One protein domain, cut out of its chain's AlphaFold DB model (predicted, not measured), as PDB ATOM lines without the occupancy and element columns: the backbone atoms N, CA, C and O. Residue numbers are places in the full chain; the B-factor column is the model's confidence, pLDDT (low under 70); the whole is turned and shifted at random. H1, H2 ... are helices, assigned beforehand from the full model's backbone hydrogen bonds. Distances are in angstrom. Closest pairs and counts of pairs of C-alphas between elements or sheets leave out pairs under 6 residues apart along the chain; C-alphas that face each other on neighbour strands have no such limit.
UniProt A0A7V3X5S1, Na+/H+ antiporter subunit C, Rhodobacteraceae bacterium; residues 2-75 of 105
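This is residues 2 to 75 of the 105 residues of the protein "Na+/H+ antiporter subunit C" of Rhodobacteraceae bacterium (UniProt A0A7V3X5S1). A long helical hairpin: H1 and the much longer H2 lie side by side, running opposite ways. Residues 61 to 75, of which 61 to 74 belong to H2, stick out at one end, and residues 29 to 37 of the link loop out at the other. The printed part has 74 residues with two named helices, H1 then H2, and no named strand; its class is all helix. It is an extended rod spanning 63 by 25 by 12 A, with a radius of gyration of the C-alphas of 18.8 A.

H1, residues 2 to 18, begins at C-alpha 2 (200.358, 103.844, 253.761) and is 24.9 A long. H2, residues 43 to 74, is 47.0 A long and ends at C-alpha 74 (198.378, 89.164, 235.409).

H1 and H2 touch, a helical hairpin at a shallow tilt of 3 degrees. Their closest C-alphas, of Gly 18 and Pro 45, are 5.7 A apart. In both helices every O i to N i+4 pair is within hydrogen-bond range.

The C-alphas farthest apart, of Pro 36 and Tyr 74, are 63.5 A apart. The link, residues 19 to 42, is long. The printed part has no cut, and no printed residue is under 70 in pLDDT.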
ATOM      1  N   GLY A   2     199.784 103.963 252.406       92.69
ATOM      2  CA  GLY A   2     200.358 103.844 253.761       92.69
ATOM      3  C   GLY A   2     201.819 104.305 253.884       92.69
ATOM      4  O   GLY A   2     202.157 105.019 254.824       92.69
ATOM      5  N   LEU A   3     202.656 104.006 252.884       91.19
ATOM      6  CA  LEU A   3     204.049 104.468 252.841       91.19
ATOM      7  C   LEU A   3     204.177 106.005 252.849       91.19
ATOM      8  O   LEU A   3     204.996 106.545 253.587       91.19
ATOM      9  N   ASN A   4     203.324 106.713 252.099       91.00
ATOM     10  CA  ASN A   4     203.318 108.182 252.049       91.00
ATOM     11  C   ASN A   4     202.874 108.801 253.383       91.00
ATOM     12  O   ASN A   4     203.404 109.831 253.808       91.00
ATOM     13  N   LEU A   5     201.912 108.167 254.063       94.38
ATOM     14  CA  LEU A   5     201.471 108.596 255.390       94.38
ATOM     15  C   LEU A   5     202.609 108.458 256.408       94.38
ATOM     16  O   LEU A   5     202.882 109.390 257.165       94.38
ATOM     17  N   PHE A   6     203.305 107.322 256.383       93.81
ATOM     18  CA  PHE A   6     204.456 107.076 257.245       93.81
ATOM     19  C   PHE A   6     205.591 108.078 256.988       93.81
ATOM     20  O   PHE A   6     206.102 108.678 257.931       93.81
ATOM     21  N   GLN A   7     205.933 108.336 255.720       92.62
ATOM     22  CA  GLN A   7     206.928 109.350 255.352       92.62
ATOM     23  C   GLN A   7     206.574 110.733 255.908       92.62
ATOM     24  O   GLN A   7     207.406 111.369 256.550       92.62
ATOM     25  N   SER A   8     205.322 111.164 255.741       92.62
ATOM     26  CA  SER A   8     204.849 112.460 256.246       92.62
ATOM     27  C   SER A   8     204.966 112.567 257.772       92.62
ATOM     28  O   SER A   8     205.384 113.602 258.294       92.62
ATOM     29  N   ALA A   9     204.652 111.488 258.496       94.88
ATOM     30  CA  ALA A   9     204.798 111.435 259.948       94.88
ATOM     31  C   ALA A   9     206.269 111.545 260.384       94.88
ATOM     32  O   ALA A   9     206.591 112.319 261.287       94.88
ATOM     33  N   VAL A  10     207.175 110.826 259.710       92.44
ATOM     34  CA  VAL A  10     208.621 110.892 259.978       92.44
ATOM     35  C   VAL A  10     209.174 112.291 259.696       92.44
ATOM     36  O   VAL A  10     209.983 112.793 260.477       92.44
ATOM     37  N   PHE A  11     208.711 112.958 258.634       92.19
ATOM     38  CA  PHE A  11     209.123 114.329 258.319       92.19
ATOM     39  C   PHE A  11     208.729 115.303 259.428       92.19
ATOM     40  O   PHE A  11     209.574 116.054 259.913       92.19
ATOM     41  N   MET A  12     207.473 115.252 259.882       90.94
ATOM     42  CA  MET A  12     207.003 116.096 260.985       90.94
ATOM     43  C   MET A  12     207.774 115.829 262.280       90.94
ATOM     44  O   MET A  12     208.172 116.774 262.962       90.94
ATOM     45  N   PHE A  13     208.050 114.560 262.590       91.12
ATOM     46  CA  PHE A  13     208.850 114.187 263.753       91.12
ATOM     47  C   PHE A  13     210.253 114.815 263.704       91.12
ATOM     48  O   PHE A  13     210.653 115.511 264.635       91.12
ATOM     49  N   TYR A  14     210.973 114.667 262.591       90.19
ATOM     50  CA  TYR A  14     212.325 115.213 262.433       90.19
ATOM     51  C   TYR A  14     212.380 116.745 262.406       90.19
ATOM     52  O   TYR A  14     213.285 117.334 262.999       90.19
ATOM     53  N   ILE A  15     211.423 117.407 261.748       88.00
ATOM     54  CA  ILE A  15     211.363 118.876 261.714       88.00
ATOM     55  C   ILE A  15     211.140 119.423 263.125       88.00
ATOM     56  O   ILE A  15     211.770 120.412 263.505       88.00
ATOM     57  N   SER A  16     210.299 118.758 263.926       88.00
ATOM     58  CA  SER A  16     210.027 119.188 265.300       88.00
ATOM     59  C   SER A  16     211.283 119.189 266.182       88.00
ATOM     60  O   SER A  16     211.489 120.133 266.938       88.00
ATOM     61  N   LEU A  17     212.176 118.205 266.011       87.25
ATOM     62  CA  LEU A  17     213.466 118.126 266.709       87.25
ATOM     63  C   LEU A  17     214.451 119.222 266.281       87.25
ATOM     64  O   LEU A  17     215.341 119.592 267.043       87.25
ATOM     65  N   GLY A  18     214.320 119.728 265.053       83.56
ATOM     66  CA  GLY A  18     215.200 120.758 264.510       83.56
ATOM     67  C   GLY A  18     214.860 122.177 264.946       83.56
ATOM     68  O   GLY A  18     215.726 123.047 264.841       83.56
ATOM     69  N   LYS A  19     213.626 122.427 265.409       84.25
ATOM     70  CA  LYS A  19     213.119 123.776 265.684       84.25
ATOM     71  C   LYS A  19     213.767 124.382 266.929       84.25
ATOM     72  O   LYS A  19     213.627 123.872 268.033       84.25
ATOM     73  N   VAL A  20     214.381 125.551 266.758       83.69
ATOM     74  CA  VAL A  20     214.883 126.379 267.865       83.69
ATOM     75  C   VAL A  20     213.829 127.427 268.227       83.69
ATOM     76  O   VAL A  20     213.273 128.082 267.338       83.69
ATOM     77  N   THR A  21     213.520 127.598 269.513       82.00
ATOM     78  CA  THR A  21     212.582 128.630 269.994       82.00
ATOM     79  C   THR A  21     213.080 130.021 269.604       82.00
ATOM     80  O   THR A  21     214.241 130.341 269.827       82.00
ATOM     81  N   GLY A  22     212.228 130.833 268.972       81.38
ATOM     82  CA  GLY A  22     212.618 132.154 268.454       81.38
ATOM     83  C   GLY A  22     213.519 132.129 267.210       81.38
ATOM     84  O   GLY A  22     213.733 133.173 266.607       81.38
ATOM     85  N   GLY A  23     214.000 130.956 266.781       82.44
ATOM     86  CA  GLY A  23     214.859 130.828 265.607       82.44
ATOM     87  C   GLY A  23     214.096 130.958 264.286       82.44
ATOM     88  O   GLY A  23     213.059 130.314 264.102       82.44
ATOM     89  N   THR A  24     214.618 131.735 263.343       85.44
ATOM     90  CA  THR A  24     214.093 131.838 261.973       85.44
ATOM     91  C   THR A  24     214.601 130.693 261.081       85.44
ATOM     92  O   THR A  24     215.387 129.845 261.519       85.44
ATOM     93  N   ALA A  25     214.112 130.603 259.843       85.69
ATOM     94  CA  ALA A  25     214.584 129.621 258.865       85.69
ATOM     95  C   ALA A  25     216.055 129.893 258.496       85.69
ATOM     96  O   ALA A  25     216.408 131.061 258.365       85.69
ATOM     97  N   PRO A  26     216.904 128.862 258.298       87.19
ATOM     98  CA  PRO A  26     218.341 129.001 258.024       87.19
ATOM     99  C   PRO A  26     218.614 129.503 256.595       87.19
ATOM    100  O   PRO A  26     219.166 128.792 255.759       87.19
ATOM    101  N   ILE A  27     218.167 130.721 256.297       87.94
ATOM    102  CA  ILE A  27     218.267 131.380 254.998       87.94
ATOM    103  C   ILE A  27     218.732 132.807 255.261       87.94
ATOM    104  O   ILE A  27     218.073 133.551 255.988       87.94
ATOM    105  N   PHE A  28     219.861 133.192 254.669       86.00
ATOM    106  CA  PHE A  28     220.338 134.566 254.772       86.00
ATOM    107  C   PHE A  28     219.457 135.522 253.956       86.00
ATOM    108  O   PHE A  28     218.986 135.153 252.876       86.00
ATOM    109  N   PRO A  29     219.246 136.755 254.442       84.62
ATOM    110  CA  PRO A  29     218.505 137.760 253.700       84.62
ATOM    111  C   PRO A  29     219.274 138.194 252.439       84.62
ATOM    112  O   PRO A  29     220.504 138.263 252.420       84.62
ATOM    113  N   LEU A  30     218.529 138.480 251.365       84.19
ATOM    114  CA  LEU A  30     219.054 138.792 250.024       84.19
ATOM    115  C   LEU A  30     219.906 140.068 249.975       84.19
ATOM    116  O   LEU A  30     220.774 140.201 249.118       84.19
ATOM    117  N   ASP A  31     219.653 141.007 250.882       85.12
ATOM    118  CA  ASP A  31     220.383 142.266 251.010       85.12
ATOM    119  C   ASP A  31     221.692 142.127 251.813       85.12
ATOM    120  O   ASP A  31     222.389 143.121 252.020       85.12
ATOM    121  N   MET A  32     222.026 140.905 252.260       80.00
ATOM    122  CA  MET A  32     223.186 140.568 253.096       80.00
ATOM    123  C   MET A  32     223.307 141.399 254.385       80.00
ATOM    124  O   MET A  32     224.366 141.431 255.015       80.00
ATOM    125  N   LYS A  33     222.217 142.033 254.835       81.12
ATOM    126  CA  LYS A  33     222.162 142.692 256.139       81.12
ATOM    127  C   LYS A  33     221.824 141.658 257.202       81.12
ATOM    128  O   LYS A  33     220.665 141.401 257.507       81.12
ATOM    129  N   ILE A  34     222.866 141.032 257.732       80.19
ATOM    130  CA  ILE A  34     222.749 140.020 258.778       80.19
ATOM    131  C   ILE A  34     222.756 140.735 260.129       80.19
ATOM    132  O   ILE A  34     223.767 141.320 260.512       80.19
ATOM    133  N   ASP A  35     221.633 140.687 260.841       81.62
ATOM    134  CA  ASP A  35     221.576 141.105 262.240       81.62
ATOM    135  C   ASP A  35     222.208 140.008 263.126       81.62
ATOM    136  O   ASP A  35     221.747 138.862 263.070       81.62
ATOM    137  N   PRO A  36     223.254 140.310 263.921       78.44
ATOM    138  CA  PRO A  36     223.914 139.332 264.791       78.44
ATOM    139  C   PRO A  36     222.984 138.677 265.822       78.44
ATOM    140  O   PRO A  36     223.255 137.559 266.252       78.44
ATOM    141  N   GLU A  37     221.889 139.346 266.194       81.75
ATOM    142  CA  GLU A  37     220.896 138.844 267.156       81.75
ATOM    143  C   GLU A  37     219.890 137.863 266.526       81.75
ATOM    144  O   GLU A  37     219.094 137.230 267.225       81.75
ATOM    145  N   THR A  38     219.907 137.694 265.198       83.75
ATOM    146  CA  THR A  38     219.006 136.754 264.528       83.75
ATOM    147  C   THR A  38     219.431 135.316 264.808       83.75
ATOM    148  O   THR A  38     220.418 134.807 264.276       83.75
ATOM    149  N   VAL A  39     218.630 134.620 265.610       85.88
ATOM    150  CA  VAL A  39     218.795 133.187 265.862       85.88
ATOM    151  C   VAL A  39     218.250 132.402 264.672       85.88
ATOM    152  O   VAL A  39     217.122 132.621 264.237       85.88
ATOM    153  N   TYR A  40     219.020 131.440 264.170       87.62
ATOM    154  CA  TYR A  40     218.596 130.535 263.103       87.62
ATOM    155  C   TYR A  40     218.302 129.136 263.646       87.62
ATOM    156  O   TYR A  40     218.925 128.651 264.589       87.62
ATOM    157  N   THR A  41     217.332 128.474 263.029       88.50
ATOM    158  CA  THR A  41     217.011 127.067 263.282       88.50
ATOM    159  C   THR A  41     218.123 126.162 262.730       88.50
ATOM    160  O   THR A  41     218.797 126.534 261.770       88.50
ATOM    161  N   ASN A  42     218.322 124.971 263.308       87.69
ATOM    162  CA  ASN A  42     219.351 124.035 262.846       87.69
ATOM    163  C   ASN A  42     219.133 123.671 261.356       87.69
ATOM    164  O   ASN A  42     218.056 123.177 261.011       87.69
ATOM    165  N   PRO A  43     220.123 123.876 260.465       89.88
ATOM    166  CA  PRO A  43     219.985 123.556 259.044       89.88
ATOM    167  C   PRO A  43     220.072 122.056 258.737       89.88
ATOM    168  O   PRO A  43     219.620 121.632 257.673       89.88
ATOM    169  N   LEU A  44     220.625 121.236 259.639       90.75
ATOM    170  CA  LEU A  44     220.838 119.809 259.376       90.75
ATOM    171  C   LEU A  44     219.517 119.060 259.119       90.75
ATOM    172  O   LEU A  44     219.427 118.381 258.096       90.75
ATOM    173  N   PRO A  45     218.457 119.211 259.942       91.06
ATOM    174  CA  PRO A  45     217.176 118.558 259.671       91.06
ATOM    175  C   PRO A  45     216.526 119.020 258.363       91.06
ATOM    176  O   PRO A  45     215.929 118.204 257.670       91.06
ATOM    177  N   HIS A  46     216.678 120.292 257.973       88.25
ATOM    178  CA  HIS A  46     216.129 120.791 256.707       88.25
ATOM    179  C   HIS A  46     216.730 120.059 255.499       88.25
ATOM    180  O   HIS A  46     215.994 119.619 254.615       88.25
ATOM    181  N   VAL A  47     218.055 119.890 255.471       92.31
ATOM    182  CA  VAL A  47     218.741 119.201 254.366       92.31
ATOM    183  C   VAL A  47     218.403 117.709 254.347       92.31
ATOM    184  O   VAL A  47     218.114 117.167 253.282       92.31
ATOM    185  N   LEU A  48     218.381 117.052 255.511       92.81
ATOM    186  CA  LEU A  48     218.047 115.627 255.617       92.81
ATOM    187  C   LEU A  48     216.605 115.323 255.185       92.81
ATOM    188  O   LEU A  48     216.346 114.280 254.589       92.81
ATOM    189  N   ILE A  49     215.659 116.226 255.453       93.00
ATOM    190  CA  ILE A  49     214.274 116.051 255.003       93.00
ATOM    191  C   ILE A  49     214.123 116.353 253.517       93.00
ATOM    192  O   ILE A  49     213.411 115.624 252.828       93.00
ATOM    193  N   LEU A  50     214.827 117.355 252.985       92.94
ATOM    194  CA  LEU A  50     214.795 117.633 251.550       92.94
ATOM    195  C   LEU A  50     215.282 116.429 250.728       92.94
ATOM    196  O   LEU A  50     214.660 116.081 249.724       92.94
ATOM    197  N   THR A  51     216.344 115.750 251.170       95.06
ATOM    198  CA  THR A  51     216.812 114.516 250.517       95.06
ATOM    199  C   THR A  51     215.816 113.370 250.690       95.06
ATOM    200  O   THR A  51     215.520 112.671 249.721       95.06
ATOM    201  N   ALA A  52     215.240 113.204 251.885       93.50
ATOM    202  CA  ALA A  52     214.245 112.168 252.149       93.50
ATOM    203  C   ALA A  52     212.968 112.328 251.302       93.50
ATOM    204  O   ALA A  52     212.407 111.326 250.861       93.50
ATOM    205  N   ILE A  53     212.529 113.560 251.020       94.19
ATOM    206  CA  ILE A  53     211.382 113.838 250.140       94.19
ATOM    207  C   ILE A  53     211.651 113.332 248.719       94.19
ATOM    208  O   ILE A  53     210.820 112.624 248.152       94.19
ATOM    209  N   VAL A  54     212.815 113.656 248.150       95.75
ATOM    210  CA  VAL A  54     213.166 113.240 246.781       95.75
ATOM    211  C   VAL A  54     213.246 111.716 246.682       95.75
ATOM    212  O   VAL A  54     212.667 111.126 245.769       95.75
ATOM    213  N   VAL A  55     213.895 111.070 247.654       95.44
ATOM    214  CA  VAL A  55     213.953 109.602 247.733       95.44
ATOM    215  C   VAL A  55     212.549 109.009 247.872       95.44
ATOM    216  O   VAL A  55     212.231 108.030 247.200       95.44
ATOM    217  N   GLY A  56     211.687 109.612 248.693       93.62
ATOM    218  CA  GLY A  56     210.332 109.120 248.916       93.62
ATOM    219  C   GLY A  56     209.426 109.189 247.687       93.62
ATOM    220  O   GLY A  56     208.665 108.254 247.428       93.62
ATOM    221  N   ILE A  57     209.547 110.250 246.887       94.50
ATOM    222  CA  ILE A  57     208.831 110.367 245.609       94.50
ATOM    223  C   ILE A  57     209.371 109.346 244.601       94.50
ATOM    224  O   ILE A  57     208.583 108.713 243.893       94.50
ATOM    225  N   ALA A  58     210.691 109.140 244.552       96.50
ATOM    226  CA  ALA A  58     211.308 108.172 243.649       96.50
ATOM    227  C   ALA A  58     210.846 106.735 243.945       96.50
ATOM    228  O   ALA A  58     210.436 106.020 243.031       96.50
ATOM    229  N   THR A  59     210.838 106.323 245.217       95.19
ATOM    230  CA  THR A  59     210.392 104.976 245.606       95.19
ATOM    231  C   THR A  59     208.897 104.776 245.396       95.19
ATOM    232  O   THR A  59     208.490 103.720 244.919       95.19
ATOM    233  N   THR A  60     208.074 105.791 245.669       95.44
ATOM    234  CA  THR A  60     206.632 105.738 245.384       95.44
ATOM    235  C   THR A  60     206.357 105.611 243.887       95.44
ATOM    236  O   THR A  60     205.512 104.813 243.487       95.44
ATOM    237  N   SER A  61     207.093 106.349 243.053       96.69
ATOM    238  CA  SER A  61     206.971 106.270 241.592       96.69
ATOM    239  C   SER A  61     207.364 104.889 241.071       96.69
ATOM    240  O   SER A  61     206.639 104.311 240.265       96.69
ATOM    241  N   LEU A  62     208.471 104.331 241.572       96.88
ATOM    242  CA  LEU A  62     208.902 102.974 241.234       96.88
ATOM    243  C   LEU A  62     207.864 101.933 241.670       96.88
ATOM    244  O   LEU A  62     207.508 101.063 240.883       96.88
ATOM    245  N   GLY A  63     207.341 102.044 242.894       96.00
ATOM    246  CA  GLY A  63     206.296 101.153 243.396       96.00
ATOM    247  C   GLY A  63     205.034 101.197 242.536       96.00
ATOM    248  O   GLY A  63     204.495 100.152 242.190       96.00
ATOM    249  N   LEU A  64     204.594 102.389 242.121       96.31
ATOM    250  CA  LEU A  64     203.448 102.529 241.224       96.31
ATOM    251  C   LEU A  64     203.724 101.931 239.840       96.31
ATOM    252  O   LEU A  64     202.863 101.247 239.295       96.31
ATOM    253  N   ALA A  65     204.923 102.144 239.290       97.81
ATOM    254  CA  ALA A  65     205.318 101.539 238.024       97.81
ATOM    255  C   ALA A  65     205.283 100.004 238.095       97.81
ATOM    256  O   ALA A  65     204.778  99.368 237.176       97.81
ATOM    257  N   LEU A  66     205.754  99.413 239.198       96.81
ATOM    258  CA  LEU A  66     205.676  97.969 239.423       96.81
ATOM    259  C   LEU A  66     204.227  97.480 239.521       96.81
ATOM    260  O   LEU A  66     203.890  96.497 238.875       96.81
ATOM    261  N   ILE A  67     203.359  98.185 240.251       96.25
ATOM    262  CA  ILE A  67     201.930  97.836 240.355       96.25
ATOM    263  C   ILE A  67     201.263  97.836 238.974       96.25
ATOM    264  O   ILE A  67     200.521  96.913 238.649       96.25
ATOM    265  N   VAL A  68     201.549  98.844 238.144       97.31
ATOM    266  CA  VAL A  68     201.030  98.904 236.769       97.31
ATOM    267  C   VAL A  68     201.535  97.719 235.948       97.31
ATOM    268  O   VAL A  68     200.735  97.072 235.283       97.31
ATOM    269  N   ARG A  69     202.827  97.383 236.035       97.44
ATOM    270  CA  ARG A  69     203.394  96.231 235.316       97.44
ATOM    271  C   ARG A  69     202.802  94.895 235.755       97.44
ATOM    272  O   ARG A  69     202.527  94.063 234.903       97.44
ATOM    273  N   ILE A  70     202.565  94.709 237.049       96.25
ATOM    274  CA  ILE A  70     201.902  93.507 237.573       96.25
ATOM    275  C   ILE A  70     200.490  93.394 236.995       96.25
ATOM    276  O   ILE A  70     200.114  92.339 236.492       96.25
ATOM    277  N   ARG A  71     199.729  94.497 236.989       96.56
ATOM    278  CA  ARG A  71     198.380  94.506 236.416       96.56
ATOM    279  C   ARG A  71     198.378  94.218 234.913       96.56
ATOM    280  O   ARG A  71     197.469  93.549 234.448       96.56
ATOM    281  N   GLU A  72     199.349  94.734 234.163       96.75
ATOM    282  CA  GLU A  72     199.468  94.480 232.719       96.75
ATOM    283  C   GLU A  72     199.751  93.004 232.398       96.75
ATOM    284  O   GLU A  72     199.268  92.517 231.379       96.75
ATOM    285  N   GLU A  73     200.503  92.303 233.252       95.31
ATOM    286  CA  GLU A  73     200.884  90.898 233.042       95.31
ATOM    287  C   GLU A  73     199.813  89.911 233.538       95.31
ATOM    288  O   GLU A  73     199.460  88.970 232.830       95.31
ATOM    289  N   TYR A  74     199.268  90.126 234.740       94.31
ATOM    290  CA  TYR A  74     198.378  89.164 235.409       94.31
ATOM    291  C   TYR A  74     196.889  89.551 235.361       94.31
ATOM    292  O   TYR A  74     196.048  88.793 235.833       94.31
ATOM    293  N   ASP A  75     196.547  90.739 234.846       95.00
ATOM    294  CA  ASP A  75     195.202  91.348 234.892       95.00
ATOM    295  C   ASP A  75     194.568  91.404 236.299       95.00
ATOM    296  O   ASP A  75     193.366  91.594 236.479       95.00
TER     297      ASP A  75